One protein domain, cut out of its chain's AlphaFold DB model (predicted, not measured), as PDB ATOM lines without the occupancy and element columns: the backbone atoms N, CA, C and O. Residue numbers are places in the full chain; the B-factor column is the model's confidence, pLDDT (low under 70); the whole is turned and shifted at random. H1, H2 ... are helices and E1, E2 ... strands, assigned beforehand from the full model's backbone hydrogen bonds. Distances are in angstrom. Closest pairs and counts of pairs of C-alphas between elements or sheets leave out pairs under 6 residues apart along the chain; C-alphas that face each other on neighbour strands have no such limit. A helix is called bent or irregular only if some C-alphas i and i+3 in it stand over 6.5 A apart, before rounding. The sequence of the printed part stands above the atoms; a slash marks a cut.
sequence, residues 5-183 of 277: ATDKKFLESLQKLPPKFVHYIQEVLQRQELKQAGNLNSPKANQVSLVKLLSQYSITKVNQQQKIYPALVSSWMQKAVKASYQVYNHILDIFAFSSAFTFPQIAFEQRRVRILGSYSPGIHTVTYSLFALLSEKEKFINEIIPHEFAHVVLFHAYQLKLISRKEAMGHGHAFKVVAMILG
ATOM      1  N   ALA A   5     137.531-186.244 308.817       72.38
ATOM      2  CA  ALA A   5     137.655-186.413 310.269       72.38
ATOM      3  C   ALA A   5     137.499-185.094 311.048       72.38
ATOM      4  O   ALA A   5     137.174-185.107 312.232       72.38
ATOM      5  N   THR A   6     137.709-183.958 310.380       80.69
ATOM      6  CA  THR A   6     137.562-182.610 310.945       80.69
ATOM      7  C   THR A   6     136.346-181.860 310.390       80.69
ATOM      8  O   THR A   6     136.024-180.769 310.864       80.69
ATOM      9  N   ASP A   7     135.624-182.438 309.423       89.94
ATOM     10  CA  ASP A   7     134.437-181.825 308.838       89.94
ATOM     11  C   ASP A   7     133.262-181.923 309.818       89.94
ATOM     12  O   ASP A   7     132.702-182.989 310.090       89.94
ATOM     13  N   LYS A   8     132.853-180.765 310.339       90.81
ATOM     14  CA  LYS A   8     131.752-180.654 311.299       90.81
ATOM     15  C   LYS A   8     130.449-181.283 310.784       90.81
ATOM     16  O   LYS A   8     129.764-181.960 311.547       90.81
ATOM     17  N   LYS A   9     130.100-181.100 309.503       89.94
ATOM     18  CA  LYS A   9     128.856-181.642 308.922       89.94
ATOM     19  C   LYS A   9     128.907-183.162 308.809       89.94
ATOM     20  O   LYS A   9     127.874-183.821 308.985       89.94
ATOM     21  N   PHE A  10     130.088-183.703 308.509       93.06
ATOM     22  CA  PHE A  10     130.328-185.140 308.503       93.06
ATOM     23  C   PHE A  10     130.104-185.726 309.898       93.06
ATOM     24  O   PHE A  10     129.256-186.605 310.062       93.06
ATOM     25  N   LEU A  11     130.784-185.178 310.911       93.00
ATOM     26  CA  LEU A  11     130.699-185.645 312.298       93.00
ATOM     27  C   LEU A  11     129.271-185.550 312.858       93.00
ATOM     28  O   LEU A  11     128.768-186.516 313.433       93.00
ATOM     29  N   GLU A  12     128.576-184.435 312.621       93.81
ATOM     30  CA  GLU A  12     127.171-184.260 313.019       93.81
ATOM     31  C   GLU A  12     126.231-185.277 312.358       93.81
ATOM     32  O   GLU A  12     125.228-185.684 312.949       93.81
ATOM     33  N   SER A  13     126.514-185.670 311.112       93.88
ATOM     34  CA  SER A  13     125.719-186.686 310.419       93.88
ATOM     35  C   SER A  13     126.039-188.087 310.930       93.88
ATOM     36  O   SER A  13     125.113-188.870 311.127       93.88
ATOM     37  N   LEU A  14     127.312-188.381 311.201       94.19
ATOM     38  CA  LEU A  14     127.772-189.666 311.729       94.19
ATOM     39  C   LEU A  14     127.151-189.977 313.099       94.19
ATOM     40  O   LEU A  14     126.683-191.090 313.320       94.19
ATOM     41  N   GLN A  15     127.050-188.982 313.985       94.56
ATOM     42  CA  GLN A  15     126.446-189.123 315.321       94.56
ATOM     43  C   GLN A  15     124.957-189.504 315.305       94.56
ATOM     44  O   GLN A  15     124.428-189.975 316.308       94.56
ATOM     45  N   LYS A  16     124.266-189.291 314.182       95.56
ATOM     46  CA  LYS A  16     122.832-189.577 314.030       95.56
ATOM     47  C   LYS A  16     122.555-190.938 313.395       95.56
ATOM     48  O   LYS A  16     121.395-191.247 313.123       95.56
ATOM     49  N   LEU A  17     123.595-191.721 313.105       94.75
ATOM     50  CA  LEU A  17     123.460-193.040 312.494       94.75
ATOM     51  C   LEU A  17     123.257-194.132 313.554       94.75
ATOM     52  O   LEU A  17     123.711-193.988 314.690       94.75
ATOM     53  N   PRO A  18     122.635-195.267 313.187       94.19
ATOM     54  CA  PRO A  18     122.586-196.441 314.050       94.19
ATOM     55  C   PRO A  18     124.001-196.901 314.451       94.19
ATOM     56  O   PRO A  18     124.873-196.947 313.579       94.19
ATOM     57  N   PRO A  19     124.246-197.331 315.707       95.38
ATOM     58  CA  PRO A  19     125.584-197.713 316.177       95.38
ATOM     59  C   PRO A  19     126.276-198.764 315.300       95.38
ATOM     60  O   PRO A  19     127.460-198.646 314.993       95.38
ATOM     61  N   LYS A  20     125.512-199.751 314.815       94.81
ATOM     62  CA  LYS A  20     126.006-200.782 313.892       94.81
ATOM     63  C   LYS A  20     126.562-200.180 312.597       94.81
ATOM     64  O   LYS A  20     127.575-200.645 312.088       94.81
ATOM     65  N   PHE A  21     125.904-199.150 312.066       95.75
ATOM     66  CA  PHE A  21     126.353-198.479 310.852       95.75
ATOM     67  C   PHE A  21     127.505-197.507 311.130       95.75
ATOM     68  O   PHE A  21     128.405-197.414 310.308       95.75
ATOM     69  N   VAL A  22     127.542-196.855 312.299       96.50
ATOM     70  CA  VAL A  22     128.704-196.050 312.726       96.50
ATOM     71  C   VAL A  22     129.971-196.899 312.760       96.50
ATOM     72  O   VAL A  22     130.966-196.508 312.159       96.50
ATOM     73  N   HIS A  23     129.920-198.066 313.408       96.06
ATOM     74  CA  HIS A  23     131.060-198.980 313.475       96.06
ATOM     75  C   HIS A  23     131.535-199.388 312.076       96.06
ATOM     76  O   HIS A  23     132.713-199.272 311.758       96.06
ATOM     77  N   TYR A  24     130.593-199.750 311.203       95.88
ATOM     78  CA  TYR A  24     130.896-200.060 309.812       95.88
ATOM     79  C   TYR A  24     131.577-198.889 309.078       95.88
ATOM     80  O   TYR A  24     132.575-199.081 308.393       95.88
ATOM     81  N   ILE A  25     131.094-197.654 309.252       96.38
ATOM     82  CA  ILE A  25     131.718-196.467 308.647       96.38
ATOM     83  C   ILE A  25     133.128-196.211 309.202       96.38
ATOM     84  O   ILE A  25     134.001-195.791 308.448       96.38
ATOM     85  N   GLN A  26     133.389-196.481 310.481       95.50
ATOM     86  CA  GLN A  26     134.735-196.352 311.050       95.50
ATOM     87  C   GLN A  26     135.727-197.318 310.385       95.50
ATOM     88  O   GLN A  26     136.831-196.902 310.033       95.50
ATOM     89  N   GLU A  27     135.323-198.567 310.130       95.31
ATOM     90  CA  GLU A  27     136.143-199.525 309.374       95.31
ATOM     91  C   GLU A  27     136.411-199.045 307.938       95.31
ATOM     92  O   GLU A  27     137.525-199.184 307.429       95.31
ATOM     93  N   VAL A  28     135.407-198.445 307.289       95.31
ATOM     94  CA  VAL A  28     135.544-197.858 305.944       95.31
ATOM     95  C   VAL A  28     136.579-196.732 305.935       95.31
ATOM     96  O   VAL A  28     137.441-196.699 305.055       95.31
ATOM     97  N   LEU A  29     136.528-195.827 306.916       94.75
ATOM     98  CA  LEU A  29     137.482-194.718 307.031       94.75
ATOM     99  C   LEU A  29     138.908-195.225 307.273       94.75
ATOM    100  O   LEU A  29     139.833-194.781 306.595       94.75
ATOM    101  N   GLN A  30     139.082-196.220 308.146       93.94
ATOM    102  CA  GLN A  30     140.389-196.838 308.378       93.94
ATOM    103  C   GLN A  30     140.958-197.462 307.092       93.94
ATOM    104  O   GLN A  30     142.133-197.290 306.767       93.94
ATOM    105  N   ARG A  31     140.128-198.162 306.309       93.06
ATOM    106  CA  ARG A  31     140.541-198.709 305.003       93.06
ATOM    107  C   ARG A  31     140.894-197.610 304.007       93.06
ATOM    108  O   ARG A  31     141.842-197.770 303.240       93.06
ATOM    109  N   GLN A  32     140.162-196.498 304.015       92.75
ATOM    110  CA  GLN A  32     140.456-195.344 303.170       92.75
ATOM    111  C   GLN A  32     141.831-194.743 303.498       92.75
ATOM    112  O   GLN A  32     142.600-194.472 302.575       92.75
ATOM    113  N   GLU A  33     142.179-194.609 304.778       92.06
ATOM    114  CA  GLU A  33     143.507-194.163 305.225       92.06
ATOM    115  C   GLU A  33     144.610-195.135 304.788       92.06
ATOM    116  O   GLU A  33     145.602-194.719 304.186       92.06
ATOM    117  N   LEU A  34     144.412-196.443 304.992       91.44
ATOM    118  CA  LEU A  34     145.356-197.468 304.534       91.44
ATOM    119  C   LEU A  34     145.560-197.416 303.016       91.44
ATOM    120  O   LEU A  34     146.689-197.538 302.540       91.44
ATOM    121  N   LYS A  35     144.489-197.203 302.244       89.69
ATOM    122  CA  LYS A  35     144.572-197.060 300.788       89.69
ATOM    123  C   LYS A  35     145.365-195.823 300.380       89.69
ATOM    124  O   LYS A  35     146.200-195.923 299.484       89.69
ATOM    125  N   GLN A  36     145.125-194.685 301.028       89.25
ATOM    126  CA  GLN A  36     145.857-193.439 300.771       89.25
ATOM    127  C   GLN A  36     147.345-193.560 301.119       89.25
ATOM    128  O   GLN A  36     148.178-192.993 300.418       89.25
ATOM    129  N   ALA A  37     147.685-194.353 302.136       90.12
ATOM    130  CA  ALA A  37     149.064-194.673 302.495       90.12
ATOM    131  C   ALA A  37     149.735-195.704 301.559       90.12
ATOM    132  O   ALA A  37     150.896-196.039 301.766       90.12
ATOM    133  N   GLY A  38     149.025-196.234 300.552       88.94
ATOM    134  CA  GLY A  38     149.536-197.288 299.666       88.94
ATOM    135  C   GLY A  38     149.575-198.684 300.301       88.94
ATOM    136  O   GLY A  38     150.077-199.620 299.688       88.94
ATOM    137  N   ASN A  39     149.000-198.845 301.495       87.25
ATOM    138  CA  ASN A  39     149.056-200.065 302.305       87.25
ATOM    139  C   ASN A  39     147.842-200.989 302.107       87.25
ATOM    140  O   ASN A  39     147.707-201.991 302.806       87.25
ATOM    141  N   LEU A  40     146.942-200.664 301.170       85.38
ATOM    142  CA  LEU A  40     145.776-201.488 300.854       85.38
ATOM    143  C   LEU A  40     145.812-201.981 299.404       85.38
ATOM    144  O   LEU A  40     145.638-201.215 298.447       85.38
ATOM    145  N   ASN A  41     145.969-203.296 299.256       79.94
ATOM    146  CA  ASN A  41     145.834-203.978 297.976       79.94
ATOM    147  C   ASN A  41     144.368-203.979 297.533       79.94
ATOM    148  O   ASN A  41     143.481-204.338 298.307       79.94
ATOM    149  N   SER A  42     144.116-203.611 296.275       73.81
ATOM    150  CA  SER A  42     142.762-203.664 295.724       73.81
ATOM    151  C   SER A  42     142.266-205.108 295.621       73.81
ATOM    152  O   SER A  42     143.024-205.978 295.171       73.81
ATOM    153  N   PRO A  43     140.997-205.388 295.966       69.06
ATOM    154  CA  PRO A  43     140.401-206.689 295.716       69.06
ATOM    155  C   PRO A  43     140.476-207.025 294.219       69.06
ATOM    156  O   PRO A  43     140.107-206.219 293.364       69.06
ATOM    157  N   LYS A  44     140.947-208.233 293.884       60.62
ATOM    158  CA  LYS A  44     140.935-208.736 292.496       60.62
ATOM    159  C   LYS A  44     139.546-209.223 292.055       60.62
ATOM    160  O   LYS A  44     139.307-209.391 290.862       60.62
ATOM    161  N   ALA A  45     138.645-209.481 293.004       53.19
ATOM    162  CA  ALA A  45     137.307-209.997 292.736       53.19
ATOM    163  C   ALA A  45     136.416-208.927 292.076       53.19
ATOM    164  O   ALA A  45     136.471-207.758 292.444       53.19
ATOM    165  N   ASN A  46     135.576-209.337 291.121       58.56
ATOM    166  CA  ASN A  46     134.556-208.502 290.467       58.56
ATOM    167  C   ASN A  46     135.051-207.308 289.631       58.56
ATOM    168  O   ASN A  46     134.275-206.383 289.366       58.56
ATOM    169  N   GLN A  47     136.302-207.321 289.156       63.88
ATOM    170  CA  GLN A  47     136.756-206.308 288.204       63.88
ATOM    171  C   GLN A  47     136.004-206.446 286.878       63.88
ATOM    172  O   GLN A  47     136.236-207.349 286.074       63.88
ATOM    173  N   VAL A  48     135.085-205.516 286.640       72.75
ATOM    174  CA  VAL A  48     134.483-205.343 285.324       72.75
ATOM    175  C   VAL A  48     135.533-204.723 284.409       72.75
ATOM    176  O   VAL A  48     136.166-203.732 284.752       72.75
ATOM    177  N   SER A  49     135.728-205.289 283.219       83.12
ATOM    178  CA  SER A  49     136.663-204.713 282.251       83.12
ATOM    179  C   SER A  49     136.195-203.319 281.825       83.12
ATOM    180  O   SER A  49     135.153-203.181 281.179       83.12
ATOM    181  N   LEU A  50     136.987-202.285 282.140       81.06
ATOM    182  CA  LEU A  50     136.736-200.917 281.676       81.06
ATOM    183  C   LEU A  50     136.642-200.862 280.146       81.06
ATOM    184  O   LEU A  50     135.795-200.157 279.613       81.06
ATOM    185  N   VAL A  51     137.457-201.650 279.440       79.00
ATOM    186  CA  VAL A  51     137.395-201.763 277.976       79.00
ATOM    187  C   VAL A  51     136.033-202.302 277.537       79.00
ATOM    188  O   VAL A  51     135.399-201.725 276.654       79.00
ATOM    189  N   LYS A  52     135.534-203.357 278.195       82.38
ATOM    190  CA  LYS A  52     134.200-203.911 277.923       82.38
ATOM    191  C   LYS A  52     133.101-202.886 278.207       82.38
ATOM    192  O   LYS A  52     132.210-202.742 277.375       82.38
ATOM    193  N   LEU A  53     133.183-202.144 279.313       81.19
ATOM    194  CA  LEU A  53     132.234-201.069 279.622       81.19
ATOM    195  C   LEU A  53     132.264-199.983 278.549       81.19
ATOM    196  O   LEU A  53     131.239-199.709 277.940       81.19
ATOM    197  N   LEU A  54     133.431-199.414 278.249       80.25
ATOM    198  CA  LEU A  54     133.574-198.348 277.253       80.25
ATOM    199  C   LEU A  54     133.125-198.788 275.856       80.25
ATOM    200  O   LEU A  54     132.543-197.986 275.129       80.25
ATOM    201  N   SER A  55     133.310-200.064 275.497       76.44
ATOM    202  CA  SER A  55     132.849-200.600 274.211       76.44
ATOM    203  C   SER A  55     131.330-200.478 274.019       76.44
ATOM    204  O   SER A  55     130.878-200.272 272.890       76.44
ATOM    205  N   GLN A  56     130.548-200.512 275.108       73.06
ATOM    206  CA  GLN A  56     129.090-200.336 275.091       73.06
ATOM    207  C   GLN A  56     128.659-198.882 274.836       73.06
ATOM    208  O   GLN A  56     127.512-198.653 274.467       73.06
ATOM    209  N   TYR A  57     129.566-197.913 275.002       67.31
ATOM    210  CA  TYR A  57     129.306-196.473 274.840       67.31
ATOM    211  C   TYR A  57     130.225-195.835 273.785       67.31
ATOM    212  O   TYR A  57     130.449-194.620 273.776       67.31
ATOM    213  N   SER A  58     130.786-196.664 272.903       56.78
ATOM    214  CA  SER A  58     131.627-196.229 271.792       56.78
ATOM    215  C   SER A  58     130.822-195.397 270.785       56.78
ATOM    216  O   SER A  58     129.634-195.636 270.570       56.78
ATOM    217  N   ILE A  59     131.490-194.410 270.170       51.38
ATOM    218  CA  ILE A  59     130.927-193.372 269.278       51.38
ATOM    219  C   ILE A  59     130.018-193.963 268.181       51.38
ATOM    220  O   ILE A  59     129.062-193.326 267.746       51.38
ATOM    221  N   THR A  60     130.269-195.207 267.777       41.00
ATOM    222  CA  THR A  60     129.588-195.892 266.673       41.00
ATOM    223  C   THR A  60     128.367-196.721 267.096       41.00
ATOM    224  O   THR A  60     127.569-197.099 266.240       41.00
ATOM    225  N   LYS A  61     128.171-197.013 268.391       36.66
ATOM    226  CA  LYS A  61     127.068-197.863 268.881       36.66
ATOM    227  C   LYS A  61     126.087-197.081 269.757       36.66
ATOM    228  O   LYS A  61     126.095-197.139 270.978       36.66
ATOM    229  N   VAL A  62     125.225-196.336 269.073       43.47
ATOM    230  CA  VAL A  62     123.765-196.513 269.123       43.47
ATOM    231  C   VAL A  62     123.180-197.019 270.464       43.47
ATOM    232  O   VAL A  62     123.247-198.198 270.797       43.47
ATOM    233  N   ASN A  63     122.465-196.128 271.163       43.41
ATOM    234  CA  ASN A  63     121.339-196.489 272.045       43.41
ATOM    235  C   ASN A  63     120.289-197.272 271.225       43.41
ATOM    236  O   ASN A  63     120.148-196.976 270.050       43.41
ATOM    237  N   GLN A  64     119.518-198.184 271.834       42.59
ATOM    238  CA  GLN A  64     118.360-198.954 271.307       42.59
ATOM    239  C   GLN A  64     117.401-198.269 270.283       42.59
ATOM    240  O   GLN A  64     116.524-198.929 269.739       42.59
ATOM    241  N   GLN A  65     117.557-196.976 269.985       45.97
ATOM    242  CA  GLN A  65     116.819-196.161 269.013       45.97
ATOM    243  C   GLN A  65     117.668-195.600 267.838       45.97
ATOM    244  O   GLN A  65     117.239-194.641 267.205       45.97
ATOM    245  N   GLN A  66     118.868-196.124 267.538       44.53
ATOM    246  CA  GLN A  66     119.670-195.743 266.340       44.53
ATOM    247  C   GLN A  66     120.050-194.255 266.212       44.53
ATOM    248  O   GLN A  66     120.411-193.784 265.135       44.53
ATOM    249  N   LYS A  67     120.054-193.491 267.310       51.97
ATOM    250  CA  LYS A  67     120.469-192.083 267.276       51.97
ATOM    251  C   LYS A  67     121.992-191.969 267.407       51.97
ATOM    252  O   LYS A  67     122.541-192.280 268.463       51.97
ATOM    253  N   ILE A  68     122.661-191.520 266.345       52.16
ATOM    254  CA  ILE A  68     124.089-191.173 266.365       52.16
ATOM    255  C   ILE A  68     124.245-189.883 267.173       52.16
ATOM    256  O   ILE A  68     123.618-188.865 266.868       52.16
ATOM    257  N   TYR A  69     125.047-189.937 268.233       61.28
ATOM    258  CA  TYR A  69     125.400-188.754 269.006       61.28
ATOM    259  C   TYR A  69     126.655-188.104 268.415       61.28
ATOM    260  O   TYR A  69     127.553-188.829 267.987       61.28
ATOM    261  N   PRO A  70     126.760-186.762 268.420       69.38
ATOM    262  CA  PRO A  70     128.004-186.085 268.060       69.38
ATOM    263  C   PRO A  70     129.186-186.609 268.888       69.38
ATOM    264  O   PRO A  70     129.004-187.000 270.048       69.38
ATOM    265  N   ALA A  71     130.393-186.597 268.312       76.31
ATOM    266  CA  ALA A  71     131.609-187.126 268.938       76.31
ATOM    267  C   ALA A  71     131.847-186.530 270.336       76.31
ATOM    268  O   ALA A  71     132.198-187.251 271.273       76.31
ATOM    269  N   LEU A  72     131.548-185.239 270.499       78.75
ATOM    270  CA  LEU A  72     131.566-184.542 271.781       78.75
ATOM    271  C   LEU A  72     130.727-185.242 272.866       78.75
ATOM    272  O   LEU A  72     131.199-185.446 273.984       78.75
ATOM    273  N   VAL A  73     129.479-185.606 272.557       80.88
ATOM    274  CA  VAL A  73     128.558-186.205 273.535       80.88
ATOM    275  C   VAL A  73     129.046-187.589 273.943       80.88
ATOM    276  O   VAL A  73     129.068-187.909 275.131       80.88
ATOM    277  N   SER A  74     129.505-188.388 272.977       82.00
ATOM    278  CA  SER A  74     130.067-189.709 273.262       82.00
ATOM    279  C   SER A  74     131.356-189.622 274.091       82.00
ATOM    280  O   SER A  74     131.514-190.394 275.037       82.00
ATOM    281  N   SER A  75     132.227-188.641 273.833       87.88
ATOM    282  CA  SER A  75     133.428-188.394 274.647       87.88
ATOM    283  C   SER A  75     133.078-188.134 276.118       87.88
ATOM    284  O   SER A  75     133.633-188.767 277.020       87.88
ATOM    285  N   TRP A  76     132.086-187.280 276.385       90.44
ATOM    286  CA  TRP A  76     131.630-187.028 277.755       90.44
ATOM    287  C   TRP A  76     130.933-188.233 278.394       90.44
ATOM    288  O   TRP A  76     131.152-188.495 279.578       90.44
ATOM    289  N   MET A  77     130.157-189.012 277.637       90.50
ATOM    290  CA  MET A  77     129.591-190.276 278.130       90.50
ATOM    291  C   MET A  77     130.694-191.249 278.562       90.50
ATOM    292  O   MET A  77     130.610-191.833 279.641       90.50
ATOM    293  N   GLN A  78     131.762-191.386 277.772       89.88
ATOM    294  CA  GLN A  78     132.904-192.235 278.117       89.88
ATOM    295  C   GLN A  78     133.642-191.734 279.362       89.88
ATOM    296  O   GLN A  78     133.987-192.543 280.225       89.88
ATOM    297  N   LYS A  79     133.829-190.414 279.506       93.19
ATOM    298  CA  LYS A  79     134.367-189.820 280.741       93.19
ATOM    299  C   LYS A  79     133.500-190.167 281.953       93.19
ATOM    300  O   LYS A  79     134.038-190.604 282.967       93.19
ATOM    301  N   ALA A  80     132.177-190.053 281.834       94.25
ATOM    302  CA  ALA A  80     131.250-190.405 282.908       94.25
ATOM    303  C   ALA A  80     131.302-191.900 283.266       94.25
ATOM    304  O   ALA A  80     131.312-192.255 284.445       94.25
ATOM    305  N   VAL A  81     131.394-192.791 282.277       93.50
ATOM    306  CA  VAL A  81     131.550-194.238 282.512       93.50
ATOM    307  C   VAL A  81     132.884-194.542 283.196       93.50
ATOM    308  O   VAL A  81     132.913-195.301 284.163       93.50
ATOM    309  N   LYS A  82     133.981-193.916 282.755       93.81
ATOM    310  CA  LYS A  82     135.303-194.074 283.376       93.81
ATOM    311  C   LYS A  82     135.304-193.598 284.830       93.81
ATOM    312  O   LYS A  82     135.801-194.317 285.692       93.81
ATOM    313  N   ALA A  83     134.709-192.443 285.112       95.94
ATOM    314  CA  ALA A  83     134.563-191.937 286.472       95.94
ATOM    315  C   ALA A  83     133.681-192.848 287.339       95.94
ATOM    316  O   ALA A  83     134.042-193.158 288.470       95.94
ATOM    317  N   SER A  84     132.578-193.363 286.788       96.19
ATOM    318  CA  SER A  84     131.722-194.346 287.474       96.19
ATOM    319  C   SER A  84     132.508-195.606 287.847       96.19
ATOM    320  O   SER A  84     132.396-196.110 288.960       96.19
ATOM    321  N   TYR A  85     133.354-196.091 286.936       93.94
ATOM    322  CA  TYR A  85     134.249-197.221 287.182       93.94
ATOM    323  C   TYR A  85     135.294-196.929 288.268       93.94
ATOM    324  O   TYR A  85     135.555-197.776 289.119       93.94
ATOM    325  N   GLN A  86     135.863-195.722 288.284       93.69
ATOM    326  CA  GLN A  86     136.805-195.303 289.325       93.69
ATOM    327  C   GLN A  86     136.139-195.244 290.704       93.69
ATOM    328  O   GLN A  86     136.688-195.796 291.656       93.69
ATOM    329  N   VAL A  87     134.943-194.653 290.804       95.56
ATOM    330  CA  VAL A  87     134.165-194.617 292.054       95.56
ATOM    331  C   VAL A  87     133.799-196.029 292.506       95.56
ATOM    332  O   VAL A  87     133.955-196.354 293.678       95.56
ATOM    333  N   TYR A  88     133.381-196.901 291.588       94.62
ATOM    334  CA  TYR A  88     133.096-198.300 291.901       94.62
ATOM    335  C   TYR A  88     134.308-199.044 292.476       94.62
ATOM    336  O   TYR A  88     134.187-199.696 293.509       94.62
ATOM    337  N   ASN A  89     135.484-198.927 291.855       91.06
ATOM    338  CA  ASN A  89     136.692-199.567 292.383       91.06
ATOM    339  C   ASN A  89     137.099-198.982 293.734       91.06
ATOM    340  O   ASN A  89     137.516-199.722 294.620       91.06
ATOM    341  N   HIS A  90     136.935-197.671 293.910       92.94
ATOM    342  CA  HIS A  90     137.154-197.047 295.204       92.94
ATOM    343  C   HIS A  90     136.222-197.637 296.270       92.94
ATOM    344  O   HIS A  90     136.686-197.968 297.357       92.94
ATOM    345  N   ILE A  91     134.943-197.856 295.938       94.44
ATOM    346  CA  ILE A  91     133.983-198.527 296.823       94.44
ATOM    347  C   ILE A  91     134.450-199.939 297.172       94.44
ATOM    348  O   ILE A  91     134.453-200.291 298.349       94.44
ATOM    349  N   LEU A  92     134.858-200.741 296.183       91.38
ATOM    350  CA  LEU A  92     135.352-202.099 296.430       91.38
ATOM    351  C   LEU A  92     136.545-202.105 297.396       91.38
ATOM    352  O   LEU A  92     136.592-202.942 298.297       91.38
ATOM    353  N   ASP A  93     137.467-201.153 297.242       90.50
ATOM    354  CA  ASP A  93     138.637-201.022 298.106       90.50
ATOM    355  C   ASP A  93     138.244-200.702 299.562       90.50
ATOM    356  O   ASP A  93     138.705-201.375 300.486       90.50
ATOM    357  N   ILE A  94     137.394-199.691 299.783       93.38
ATOM    358  CA  ILE A  94     137.172-199.144 301.136       93.38
ATOM    359  C   ILE A  94     135.956-199.735 301.861       93.38
ATOM    360  O   ILE A  94     135.991-199.857 303.080       93.38
ATOM    361  N   PHE A  95     134.906-200.149 301.145       93.19
ATOM    362  CA  PHE A  95     133.708-200.764 301.744       93.19
ATOM    363  C   PHE A  95     133.820-202.280 301.899       93.19
ATOM    364  O   PHE A  95     133.005-202.881 302.602       93.19
ATOM    365  N   ALA A  96     134.838-202.892 301.282       86.44
ATOM    366  CA  ALA A  96     135.147-204.312 301.427       86.44
ATOM    367  C   ALA A  96     133.979-205.241 301.076       86.44
ATOM    368  O   ALA A  96     133.814-206.308 301.673       86.44
ATOM    369  N   PHE A  97     133.128-204.811 300.147       84.56
ATOM    370  CA  PHE A  97     131.957-205.588 299.793       84.56
ATOM    371  C   PHE A  97     132.339-206.935 299.176       84.56
ATOM    372  O   PHE A  97     133.347-207.077 298.485       84.56
ATOM    373  N   SER A  98     131.501-207.936 299.454       77.94
ATOM    374  CA  SER A  98     131.648-209.284 298.902       77.94
ATOM    375  C   SER A  98     131.390-209.312 297.392       77.94
ATOM    376  O   SER A  98     130.989-208.316 296.785       77.94
ATOM    377  N   SER A  99     131.520-210.496 296.786       72.38
ATOM    378  CA  SER A  99     131.213-210.704 295.370       72.38
ATOM    379  C   SER A  99     129.756-210.388 294.979       72.38
ATOM    380  O   SER A  99     129.460-210.278 293.791       72.38
ATOM    381  N   ALA A 100     128.849-210.201 295.945       83.12
ATOM    382  CA  ALA A 100     127.466-209.798 295.697       83.12
ATOM    383  C   ALA A 100     127.305-208.313 295.312       83.12
ATOM    384  O   ALA A 100     126.243-207.930 294.822       83.12
ATOM    385  N   PHE A 101     128.321-207.467 295.528       89.06
ATOM    386  CA  PHE A 101     128.297-206.079 295.067       89.06
ATOM    387  C   PHE A 101     128.800-206.004 293.626       89.06
ATOM    388  O   PHE A 101     129.960-206.307 293.333       89.06
ATOM    389  N   THR A 102     127.903-205.624 292.720       91.38
ATOM    390  CA  THR A 102     128.157-205.583 291.279       91.38
ATOM    391  C   THR A 102     128.184-204.157 290.751       91.38
ATOM    392  O   THR A 102     127.617-203.243 291.350       91.38
ATOM    393  N   PHE A 103     128.835-203.960 289.605       92.56
ATOM    394  CA  PHE A 103     128.798-202.683 288.902       92.56
ATOM    395  C   PHE A 103     127.384-202.435 288.342       92.56
ATOM    396  O   PHE A 103     126.886-203.289 287.600       92.56
ATOM    397  N   PRO A 104     126.738-201.293 288.644       93.69
ATOM    398  CA  PRO A 104     125.412-200.996 288.121       93.69
ATOM    399  C   PRO A 104     125.458-200.729 286.617       93.69
ATOM    400  O   PRO A 104     126.443-200.215 286.083       93.69
ATOM    401  N   GLN A 105     124.360-201.011 285.917       92.06
ATOM    402  CA  GLN A 105     124.227-200.565 284.533       92.06
ATOM    403  C   GLN A 105     124.242-199.030 284.487       92.06
ATOM    404  O   GLN A 105     123.600-198.378 285.309       92.06
ATOM    405  N   ILE A 106     124.940-198.448 283.508       93.19
ATOM    406  CA  ILE A 106     124.919-197.003 283.266       93.19
ATOM    407  C   ILE A 106     123.962-196.703 282.113       93.19
ATOM    408  O   ILE A 106     124.036-197.296 281.040       93.19
ATOM    409  N   ALA A 107     123.042-195.772 282.324       90.06
ATOM    410  CA  ALA A 107     122.114-195.306 281.303       90.06
ATOM    411  C   ALA A 107     122.238-193.793 281.120       90.06
ATOM    412  O   ALA A 107     122.551-193.059 282.053       90.06
ATOM    413  N   PHE A 108     121.951-193.321 279.910       87.75
ATOM    414  CA  PHE A 108     121.993-191.904 279.565       87.75
ATOM    415  C   PHE A 108     120.643-191.475 278.999       87.75
ATOM    416  O   PHE A 108     120.175-192.023 277.999       87.75
ATOM    417  N   GLU A 109     120.018-190.479 279.622       84.00
ATOM    418  CA  GLU A 109     118.714-189.962 279.214       84.00
ATOM    419  C   GLU A 109     118.793-188.498 278.768       84.00
ATOM    420  O   GLU A 109     119.480-187.666 279.361       84.00
ATOM    421  N   GLN A 110     118.022-188.160 277.731       70.88
ATOM    422  CA  GLN A 110     117.952-186.799 277.185       70.88
ATOM    423  C   GLN A 110     116.913-185.905 277.893       70.88
ATOM    424  O   GLN A 110     116.898-184.703 277.664       70.88
ATOM    425  N   ARG A 111     115.964-186.457 278.672       60.38
ATOM    426  CA  ARG A 111     114.643-185.802 278.857       60.38
ATOM    427  C   ARG A 111     114.197-185.494 280.291       60.38
ATOM    428  O   ARG A 111     113.006-185.262 280.503       60.38
ATOM    429  N   ARG A 112     115.090-185.416 281.284       56.69
ATOM    430  CA  ARG A 112     114.687-185.044 282.659       56.69
ATOM    431  C   ARG A 112     115.158-183.641 283.036       56.69
ATOM    432  O   ARG A 112     116.335-183.379 283.216       56.69
ATOM    433  N   VAL A 113     114.188-182.737 283.203       54.94
ATOM    434  CA  VAL A 113     114.378-181.281 283.389       54.94
ATOM    435  C   VAL A 113     115.015-180.882 284.727       54.94
ATOM    436  O   VAL A 113     115.299-179.708 284.931       54.94
ATOM    437  N   ARG A 114     115.179-181.807 285.681       59.84
ATOM    438  CA  ARG A 114     115.602-181.451 287.053       59.84
ATOM    439  C   ARG A 114     116.506-182.452 287.761       59.84
ATOM    440  O   ARG A 114     117.188-182.055 288.696       59.84
ATOM    441  N   ILE A 115     116.480-183.711 287.344       71.56
ATOM    442  CA  ILE A 115     117.240-184.789 287.975       71.56
ATOM    443  C   ILE A 115     118.556-184.918 287.205       71.56
ATOM    444  O   ILE A 115     118.522-185.130 285.993       71.56
ATOM    445  N   LEU A 116     119.680-184.718 287.895       83.12
ATOM    446  CA  LEU A 116     121.019-184.775 287.298       83.12
ATOM    447  C   LEU A 116     121.471-186.228 287.105       83.12
ATOM    448  O   LEU A 116     121.976-186.583 286.038       83.12
ATOM    449  N   GLY A 117     121.185-187.068 288.096       87.19
ATOM    450  CA  GLY A 117     121.326-188.512 288.047       87.19
ATOM    451  C   GLY A 117     120.255-189.197 288.897       87.19
ATOM    452  O   GLY A 117     119.543-188.547 289.664       87.19
ATOM    453  N   SER A 118     120.081-190.500 288.709       90.69
ATOM    454  CA  SER A 118     119.265-191.315 289.609       90.69
ATOM    455  C   SER A 118     119.724-192.761 289.621       90.69
ATOM    456  O   SER A 118     119.908-193.347 288.551       90.69
ATOM    457  N   TYR A 119     119.767-193.374 290.796       94.00
ATOM    458  CA  TYR A 119     119.867-194.822 290.943       94.00
ATOM    459  C   TYR A 119     118.485-195.484 291.078       94.00
ATOM    460  O   TYR A 119     117.643-195.058 291.868       94.00
ATOM    461  N   SER A 120     118.255-196.551 290.309       92.75
ATOM    462  CA  SER A 120     117.046-197.383 290.354       92.75
ATOM    463  C   SER A 120     117.383-198.778 290.891       92.75
ATOM    464  O   SER A 120     117.850-199.618 290.117       92.75
ATOM    465  N   PRO A 121     117.123-199.074 292.183       92.00
ATOM    466  CA  PRO A 121     117.554-200.327 292.801       92.00
ATOM    467  C   PRO A 121     116.958-201.589 292.171       92.00
ATOM    468  O   PRO A 121     117.651-202.590 292.045       92.00
ATOM    469  N   GLY A 122     115.693-201.539 291.731       90.44
ATOM    470  CA  GLY A 122     114.992-202.710 291.184       90.44
ATOM    471  C   GLY A 122     115.587-203.262 289.885       90.44
ATOM    472  O   GLY A 122     115.437-204.443 289.609       90.44
ATOM    473  N   ILE A 123     116.281-202.421 289.115       91.12
ATOM    474  CA  ILE A 123     116.973-202.805 287.872       91.12
ATOM    475  C   ILE A 123     118.482-202.537 287.949       91.12
ATOM    476  O   ILE A 123     119.162-202.542 286.929       91.12
ATOM    477  N   HIS A 124     118.991-202.223 289.145       93.94
ATOM    478  CA  HIS A 124     120.397-201.925 289.417       93.94
ATOM    479  C   HIS A 124     121.054-201.000 288.368       93.94
ATOM    480  O   HIS A 124     122.109-201.294 287.808       93.94
ATOM    481  N   THR A 125     120.391-199.878 288.066       93.56
ATOM    482  CA  THR A 125     120.812-198.942 287.009       93.56
ATOM    483  C   THR A 125     121.031-197.543 287.572       93.56
ATOM    484  O   THR A 125     120.156-197.010 288.256       93.56
ATOM    485  N   VAL A 126     122.166-196.929 287.240       94.31
ATOM    486  CA  VAL A 126     122.427-195.499 287.423       94.31
ATOM    487  C   VAL A 126     122.158-194.783 286.102       94.31
ATOM    488  O   VAL A 126     122.738-195.104 285.067       94.31
ATOM    489  N   THR A 127     121.255-193.813 286.118       91.75
ATOM    490  CA  THR A 127     120.870-193.029 284.942       91.75
ATOM    491  C   THR A 127     121.393-191.606 285.061       91.75
ATOM    492  O   THR A 127     121.099-190.936 286.045       91.75
ATOM    493  N   TYR A 128     122.102-191.122 284.044       91.81
ATOM    494  CA  TYR A 128     122.625-189.760 283.963       91.81
ATOM    495  C   TYR A 128     121.858-188.912 282.948       91.81
ATOM    496  O   TYR A 128     121.488-189.377 281.866       91.81
ATOM    497  N   SER A 129     121.658-187.636 283.275       88.12
ATOM    498  CA  SER A 129     121.137-186.647 282.330       88.12
ATOM    499  C   SER A 129     122.242-186.197 281.373       88.12
ATOM    500  O   SER A 129     123.238-185.612 281.793       88.12
ATOM    501  N   LEU A 130     122.051-186.425 280.071       87.25
ATOM    502  CA  LEU A 130     123.010-185.997 279.043       87.25
ATOM    503  C   LEU A 130     123.161-184.477 278.983       87.25
ATOM    504  O   LEU A 130     124.261-183.978 278.772       87.25
ATOM    505  N   PHE A 131     122.065-183.746 279.193       85.31
ATOM    506  CA  PHE A 131     122.114-182.290 279.258       85.31
ATOM    507  C   PHE A 131     123.006-181.831 280.411       85.31
ATOM    508  O   PHE A 131     123.924-181.053 280.190       85.31
ATOM    509  N   ALA A 132     122.774-182.375 281.610       86.06
ATOM    510  CA  ALA A 132     123.539-182.037 282.804       86.06
ATOM    511  C   ALA A 132     125.023-182.386 282.673       86.06
ATOM    512  O   ALA A 132     125.883-181.602 283.063       86.06
ATOM    513  N   LEU A 133     125.318-183.557 282.106       89.25
ATOM    514  CA  LEU A 133     126.683-184.005 281.868       89.25
ATOM    515  C   LEU A 133     127.447-183.018 280.981       89.25
ATOM    516  O   LEU A 133     128.580-182.664 281.291       89.25
ATOM    517  N   LEU A 134     126.823-182.540 279.904       87.00
ATOM    518  CA  LEU A 134     127.458-181.582 279.000       87.00
ATOM    519  C   LEU A 134     127.485-180.159 279.547       87.00
ATOM    520  O   LEU A 134     128.414-179.417 279.234       87.00
ATOM    521  N   SER A 135     126.481-179.769 280.333       83.69
ATOM    522  CA  SER A 135     126.395-178.415 280.872       83.69
ATOM    523  C   SER A 135     127.291-178.207 282.091       83.69
ATOM    524  O   SER A 135     127.869-177.139 282.252       83.69
ATOM    525  N   GLU A 136     127.419-179.214 282.960       85.12
ATOM    526  CA  GLU A 136     128.178-179.118 284.215       85.12
ATOM    527  C   GLU A 136     129.544-179.824 284.162       85.12
ATOM    528  O   GLU A 136     130.387-179.570 285.023       85.12
ATOM    529  N   LYS A 137     129.804-180.656 283.140       88.75
ATOM    530  CA  LYS A 137     131.125-181.228 282.815       88.75
ATOM    531  C   LYS A 137     131.831-181.820 284.041       88.75
ATOM    532  O   LYS A 137     131.350-182.782 284.627       88.75
ATOM    533  N   GLU A 138     132.955-181.245 284.463       90.69
ATOM    534  CA  GLU A 138     133.753-181.745 285.588       90.69
ATOM    535  C   GLU A 138     133.000-181.685 286.921       90.69
ATOM    536  O   GLU A 138     133.125-182.589 287.740       90.69
ATOM    537  N   LYS A 139     132.135-180.683 287.128       89.19
ATOM    538  CA  LYS A 139     131.255-180.664 288.303       89.19
ATOM    539  C   LYS A 139     130.296-181.854 288.279       89.19
ATOM    540  O   LYS A 139     130.037-182.440 289.324       89.19
ATOM    541  N   PHE A 140     129.815-182.256 287.098       92.00
ATOM    542  CA  PHE A 140     129.006-183.469 286.973       92.00
ATOM    543  C   PHE A 140     129.795-184.707 287.411       92.00
ATOM    544  O   PHE A 140     129.308-185.507 288.208       92.00
ATOM    545  N   ILE A 141     131.024-184.843 286.914       94.00
ATOM    546  CA  ILE A 141     131.902-185.972 287.227       94.00
ATOM    547  C   ILE A 141     132.214-186.043 288.726       94.00
ATOM    548  O   ILE A 141     132.097-187.112 289.316       94.00
ATOM    549  N   ASN A 142     132.564-184.913 289.336       93.19
ATOM    550  CA  ASN A 142     133.055-184.876 290.711       93.19
ATOM    551  C   ASN A 142     131.932-184.892 291.754       93.19
ATOM    552  O   ASN A 142     132.127-185.417 292.842       93.19
ATOM    553  N   GLU A 143     130.747-184.360 291.438       92.69
ATOM    554  CA  GLU A 143     129.646-184.298 292.406       92.69
ATOM    555  C   GLU A 143     128.553-185.323 292.143       92.69
ATOM    556  O   GLU A 143     128.060-185.943 293.080       92.69
ATOM    557  N   ILE A 144     128.143-185.511 290.888       93.19
ATOM    558  CA  ILE A 144     126.928-186.274 290.571       93.19
ATOM    559  C   ILE A 144     127.218-187.766 290.531       93.19
ATOM    560  O   ILE A 144     126.433-188.557 291.047       93.19
ATOM    561  N   ILE A 145     128.351-188.170 289.962       96.06
ATOM    562  CA  ILE A 145     128.694-189.592 289.881       96.06
ATOM    563  C   ILE A 145     128.878-190.193 291.283       96.06
ATOM    564  O   ILE A 145     128.190-191.174 291.580       96.06
ATOM    565  N   PRO A 146     129.696-189.620 292.191       97.06
ATOM    566  CA  PRO A 146     129.800-190.154 293.546       97.06
ATOM    567  C   PRO A 146     128.478-190.093 294.317       97.06
ATOM    568  O   PRO A 146     128.180-191.004 295.087       97.06
ATOM    569  N   HIS A 147     127.652-189.070 294.069       95.31
ATOM    570  CA  HIS A 147     126.312-188.960 294.645       95.31
ATOM    571  C   HIS A 147     125.421-190.150 294.268       95.31
ATOM    572  O   HIS A 147     124.804-190.758 295.144       95.31
ATOM    573  N   GLU A 148     125.344-190.512 292.987       95.88
ATOM    574  CA  GLU A 148     124.516-191.648 292.570       95.88
ATOM    575  C   GLU A 148     125.067-192.978 293.083       95.88
ATOM    576  O   GLU A 148     124.305-193.850 293.505       95.88
ATOM    577  N   PHE A 149     126.390-193.125 293.125       97.44
ATOM    578  CA  PHE A 149     127.028-194.311 293.689       97.44
ATOM    579  C   PHE A 149     126.851-194.423 295.208       97.44
ATOM    580  O   PHE A 149     126.780-195.540 295.722       97.44
ATOM    581  N   ALA A 150     126.667-193.314 295.929       97.56
ATOM    582  CA  ALA A 150     126.281-193.363 297.336       97.56
ATOM    583  C   ALA A 150     124.920-194.055 297.529       97.56
ATOM    584  O   ALA A 150     124.775-194.865 298.445       97.56
ATOM    585  N   HIS A 151     123.946-193.837 296.634       96.56
ATOM    586  CA  HIS A 151     122.679-194.587 296.662       96.56
ATOM    587  C   HIS A 151     122.882-196.086 296.400       96.56
ATOM    588  O   HIS A 151     122.206-196.910 297.018       96.56
ATOM    589  N   VAL A 152     123.828-196.456 295.528       97.12
ATOM    590  CA  VAL A 152     124.183-197.866 295.267       97.12
ATOM    591  C   VAL A 152     124.734-198.524 296.537       97.12
ATOM    592  O   VAL A 152     124.266-199.595 296.930       97.12
ATOM    593  N   VAL A 153     125.678-197.861 297.213       97.06
ATOM    594  CA  VAL A 153     126.277-198.320 298.480       97.06
ATOM    595  C   VAL A 153     125.218-198.470 299.568       97.06
ATOM    596  O   VAL A 153     125.151-199.509 300.222       97.06
ATOM    597  N   LEU A 154     124.357-197.469 299.754       97.00
ATOM    598  CA  LEU A 154     123.313-197.507 300.781       97.00
ATOM    599  C   LEU A 154     122.288-198.609 300.532       97.00
ATOM    600  O   LEU A 154     121.848-199.267 301.476       97.00
ATOM    601  N   PHE A 155     121.915-198.843 299.274       96.50
ATOM    602  CA  PHE A 155     121.032-199.954 298.948       96.50
ATOM    603  C   PHE A 155     121.661-201.298 299.330       96.50
ATOM    604  O   PHE A 155     120.982-202.143 299.914       96.50
ATOM    605  N   HIS A 156     122.961-201.475 299.086       95.44
ATOM    606  CA  HIS A 156     123.666-202.679 299.516       95.44
ATOM    607  C   HIS A 156     123.791-202.771 301.048       95.44
ATOM    608  O   HIS A 156     123.534-203.823 301.628       95.44
ATOM    609  N   ALA A 157     124.069-201.662 301.742       95.19
ATOM    610  CA  ALA A 157     124.077-201.614 303.207       95.19
ATOM    611  C   ALA A 157     122.709-201.994 303.814       95.19
ATOM    612  O   ALA A 157     122.642-202.665 304.848       95.19
ATOM    613  N   TYR A 158     121.609-201.622 303.153       95.38
ATOM    614  CA  TYR A 158     120.265-202.082 303.505       95.38
ATOM    615  C   TYR A 158     120.095-203.596 303.301       95.38
ATOM    616  O   TYR A 158     119.571-204.266 304.192       95.38
ATOM    617  N   GLN A 159     120.584-204.161 302.190       93.81
ATOM    618  CA  GLN A 159     120.564-205.617 301.961       93.81
ATOM    619  C   GLN A 159     121.335-206.384 303.049       93.81
ATOM    620  O   GLN A 159     120.899-207.449 303.480       93.81
ATOM    621  N   LEU A 160     122.425-205.803 303.559       93.00
ATOM    622  CA  LEU A 160     123.215-206.331 304.677       93.00
ATOM    623  C   LEU A 160     122.598-206.063 306.064       93.00
ATOM    624  O   LEU A 160     123.194-206.399 307.090       93.00
ATOM    625  N   LYS A 161     121.402-205.461 306.128       95.06
ATOM    626  CA  LYS A 161     120.712-205.099 307.378       95.06
ATOM    627  C   LYS A 161     121.585-204.223 308.293       95.06
ATOM    628  O   LYS A 161     121.613-204.417 309.513       95.06
ATOM    629  N   LEU A 162     122.358-203.305 307.709       94.25
ATOM    630  CA  LEU A 162     123.122-202.293 308.449       94.25
ATOM    631  C   LEU A 162     122.277-201.048 308.733       94.25
ATOM    632  O   LEU A 162     122.436-200.424 309.777       94.25
ATOM    633  N   ILE A 163     121.367-200.729 307.814       96.06
ATOM    634  CA  ILE A 163     120.452-199.587 307.878       96.06
ATOM    635  C   ILE A 163     119.046-199.997 307.435       96.06
ATOM    636  O   ILE A 163     118.848-201.046 306.814       96.06
ATOM    637  N   SER A 164     118.056-199.164 307.734       95.19
ATOM    638  CA  SER A 164     116.679-199.342 307.280       95.19
ATOM    639  C   SER A 164     116.490-198.949 305.810       95.19
ATOM    640  O   SER A 164     117.241-198.159 305.234       95.19
ATOM    641  N   ARG A 165     115.395-199.425 305.204       93.12
ATOM    642  CA  ARG A 165     114.996-199.025 303.843       93.12
ATOM    643  C   ARG A 165     114.806-197.509 303.713       93.12
ATOM    644  O   ARG A 165     115.145-196.934 302.685       93.12
ATOM    645  N   LYS A 166     114.251-196.864 304.746       91.50
ATOM    646  CA  LYS A 166     114.004-195.414 304.759       91.50
ATOM    647  C   LYS A 166     115.314-194.631 304.673       91.50
ATOM    648  O   LYS A 166     115.380-193.649 303.943       91.50
ATOM    649  N   GLU A 167     116.340-195.075 305.395       91.44
ATOM    650  CA  GLU A 167     117.673-194.465 305.360       91.44
ATOM    651  C   GLU A 167     118.366-194.683 304.014       91.44
ATOM    652  O   GLU A 167     119.039-193.777 303.534       91.44
ATOM    653  N   ALA A 168     118.156-195.841 303.384       91.94
ATOM    654  CA  ALA A 168     118.786-196.172 302.110       91.94
ATOM    655  C   ALA A 168     118.190-195.454 300.886       91.94
ATOM    656  O   ALA A 168     118.850-195.360 299.857       91.94
ATOM    657  N   MET A 169     116.942-194.978 300.963       86.00
ATOM    658  CA  MET A 169     116.221-194.406 299.813       86.00
ATOM    659  C   MET A 169     116.235-192.872 299.739       86.00
ATOM    660  O   MET A 169     115.701-192.311 298.783       86.00
ATOM    661  N   GLY A 170     116.769-192.176 300.744       87.56
ATOM    662  CA  GLY A 170     116.714-190.716 300.821       87.56
ATOM    663  C   GLY A 170     118.067-190.070 301.089       87.56
ATOM    664  O   GLY A 170     119.026-190.724 301.478       87.56
ATOM    665  N   HIS A 171     118.123-188.744 300.968       92.19
ATOM    666  CA  HIS A 171     119.312-187.926 301.245       92.19
ATOM    667  C   HIS A 171     119.500-187.624 302.746       92.19
ATOM    668  O   HIS A 171     119.769-186.489 303.145       92.19
ATOM    669  N   GLY A 172     119.282-188.637 303.592       92.88
ATOM    670  CA  GLY A 172     119.416-188.549 305.048       92.88
ATOM    671  C   GLY A 172     120.873-188.505 305.522       92.88
ATOM    672  O   GLY A 172     121.802-188.317 304.741       92.88
ATOM    673  N   HIS A 173     121.096-188.703 306.822       95.44
ATOM    674  CA  HIS A 173     122.446-188.676 307.398       95.44
ATOM    675  C   HIS A 173     123.359-189.772 306.839       95.44
ATOM    676  O   HIS A 173     124.505-189.481 306.503       95.44
ATOM    677  N   ALA A 174     122.837-190.992 306.662       96.56
ATOM    678  CA  ALA A 174     123.588-192.103 306.077       96.56
ATOM    679  C   ALA A 174     124.082-191.755 304.666       96.56
ATOM    680  O   ALA A 174     125.253-191.941 304.347       96.56
ATOM    681  N   PHE A 175     123.200-191.160 303.858       96.50
ATOM    682  CA  PHE A 175     123.542-190.686 302.525       96.50
ATOM    683  C   PHE A 175     124.640-189.630 302.548       96.50
ATOM    684  O   PHE A 175     125.611-189.764 301.816       96.50
ATOM    685  N   LYS A 176     124.516-188.606 303.398       95.31
ATOM    686  CA  LYS A 176     125.521-187.538 303.493       95.31
ATOM    687  C   LYS A 176     126.905-188.094 303.808       95.31
ATOM    688  O   LYS A 176     127.856-187.753 303.119       95.31
ATOM    689  N   VAL A 177     126.994-188.983 304.796       96.12
ATOM    690  CA  VAL A 177     128.253-189.623 305.202       96.12
ATOM    691  C   VAL A 177     128.863-190.417 304.048       96.12
ATOM    692  O   VAL A 177     130.018-190.188 303.700       96.12
ATOM    693  N   VAL A 178     128.087-191.293 303.403       97.06
ATOM    694  CA  VAL A 178     128.587-192.106 302.282       97.06
ATOM    695  C   VAL A 178     128.965-191.237 301.081       97.06
ATOM    696  O   VAL A 178     130.031-191.426 300.506       97.06
ATOM    697  N   ALA A 179     128.142-190.254 300.717       95.94
ATOM    698  CA  ALA A 179     128.429-189.345 299.611       95.94
ATOM    699  C   ALA A 179     129.728-188.556 299.841       95.94
ATOM    700  O   ALA A 179     130.535-188.457 298.921       95.94
ATOM    701  N   MET A 180     129.960-188.075 301.067       95.44
ATOM    702  CA  MET A 180     131.190-187.374 301.449       95.44
ATOM    703  C   MET A 180     132.421-188.280 301.421       95.44
ATOM    704  O   MET A 180     133.462-187.857 300.922       95.44
ATOM    705  N   ILE A 181     132.301-189.534 301.867       96.12
ATOM    706  CA  ILE A 181     133.373-190.540 301.743       96.12
ATOM    707  C   ILE A 181     133.755-190.752 300.272       96.12
ATOM    708  O   ILE A 181     134.939-190.841 299.954       96.12
ATOM    709  N   LEU A 182     132.765-190.780 299.374       95.88
ATOM    710  CA  LEU A 182     132.975-190.949 297.935       95.88
ATOM    711  C   LEU A 182     133.395-189.660 297.205       95.88
ATOM    712  O   LEU A 182     133.652-189.709 296.003       95.88
ATOM    713  N   GLY A 183     133.490-188.525 297.902       93.38
ATOM    714  CA  GLY A 183     133.966-187.255 297.349       93.38
ATOM    715  C   GLY A 183     132.883-186.293 296.850       93.38
ATOM    716  O   GLY A 183     133.229-185.249 296.310       93.38
TER     717      GLY A 183
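Overview. This is residues 5 to 183 of the 277 residues of the protein "SprT-like domain-containing protein" of Bisgaard Taxon 44 str. B96_3 (UniProt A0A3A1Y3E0). Two long helices, H4 and H5, run side by side through the body and cover one face of a small three-stranded sheet, whose other face has no named helix over it. At one end of this slab H1, H2, H6 and H7 gather, with H2 crossing the end of H4, while the short H3 and the unnamed residues 37 to 49 and 56 to 70 lie far from the centre. The 179 printed residues hold seven named helices and three named strands, in the order H1 H2 H3 H4 E1 E2 E3 H5 H6 H7; the class is mostly helix, and the mixed sheet has the order E1 E3 E2. The whole is compact, with a radius of gyration of the C-alphas of 16.8 A and spans of 50 by 35 by 30 A.

Arrangement. H1, residues 8 to 14, touches H7, residues 173 to 181, at a steep tilt of 59 degrees, opposite ways; their closest C-alphas, those of Ser 13 and His 173, are 4.9 A apart. H1 is close but not clearly touching H2, residues 19 to 36, with the C-alphas of Leu 14 and Val 22 closest at 6.5 A. H2, with residues 28 to 35 alone, touches residues 93 to 95 of H4, residues 71 to 95; the closest C-alphas are those of Arg 31 and Ile 94, 5.1 A, and the steep tilt of 68 degrees is only just short of about perpendicular. H3, residues 50 to 55, and H4 form a helical hairpin at a shallow tilt of 27 degrees, closest at the C-alphas of Leu 54 and Gln 78, 6.2 A. In the sheet, E1, residues 105 to 109, is parallel to the inner strand E3, residues 125 to 129, with N 107 and O 126 at 2.8 A, within hydrogen-bond range. E2, residues 117 to 120, and E3 form an antiparallel hairpin, with N 118 and O 127 at 2.9 A. H5, residues 130 to 159, touches H4 at a shallow tilt of 29 degrees, the same way, closest at the C-alphas of Ser 84 and Ile 145, 6.1 A. H4 and H5 are on the same face of the sheet, in two layers, helices on one face of a sheet; H5 has a height over the sheet of 6.5 A and runs along the strands, at 25 degrees to E2 on the local plane. H5 touches H7 at a steep tilt of 58 degrees, with the C-alphas of Ala 150 and Ala 179 closest at 5.1 A. H5 also touches H6, residues 165 to 168, closest at the C-alphas of Leu 154 and Ala 168, 4.9 A; H6 and H7 touch only at the corner by their link. Every O i to N i+4 pair is within hydrogen-bond range in H1, H2, H3, H4 and H7, and 21 of 26 in H5; H6 is too short for such a pair.

Along the chain. H1 begins at C-alpha 8, (131.752, -180.654, 311.299). H2 is 25.8 A long and H4 35.6 A, from C-alpha 71 at (131.609, -187.126, 268.938) to C-alpha 95. E1 spans 13.1 A, E2 10.1 A and E3 13.2 A. H5 spans 30.3 A and is irregular: C-alphas 135 and 138 are 9.4 A apart, and it has a kink of 132 degrees near residue 138. H7, 12.4 A long, ends at C-alpha 181, (133.373, -190.540, 301.743).

Size, cuts and confidence. The two C-alphas farthest apart, those of Pro 19 and Ile 68, are 50.3 A from each other. The printed part has no cut. The links H2 to H3 and H3 to H4 are long, of 13 and 15 residues. The mean pLDDT of the printed part is 85.8; residues 43 to 47, 57 to 70 and 111 to 114 are under 70.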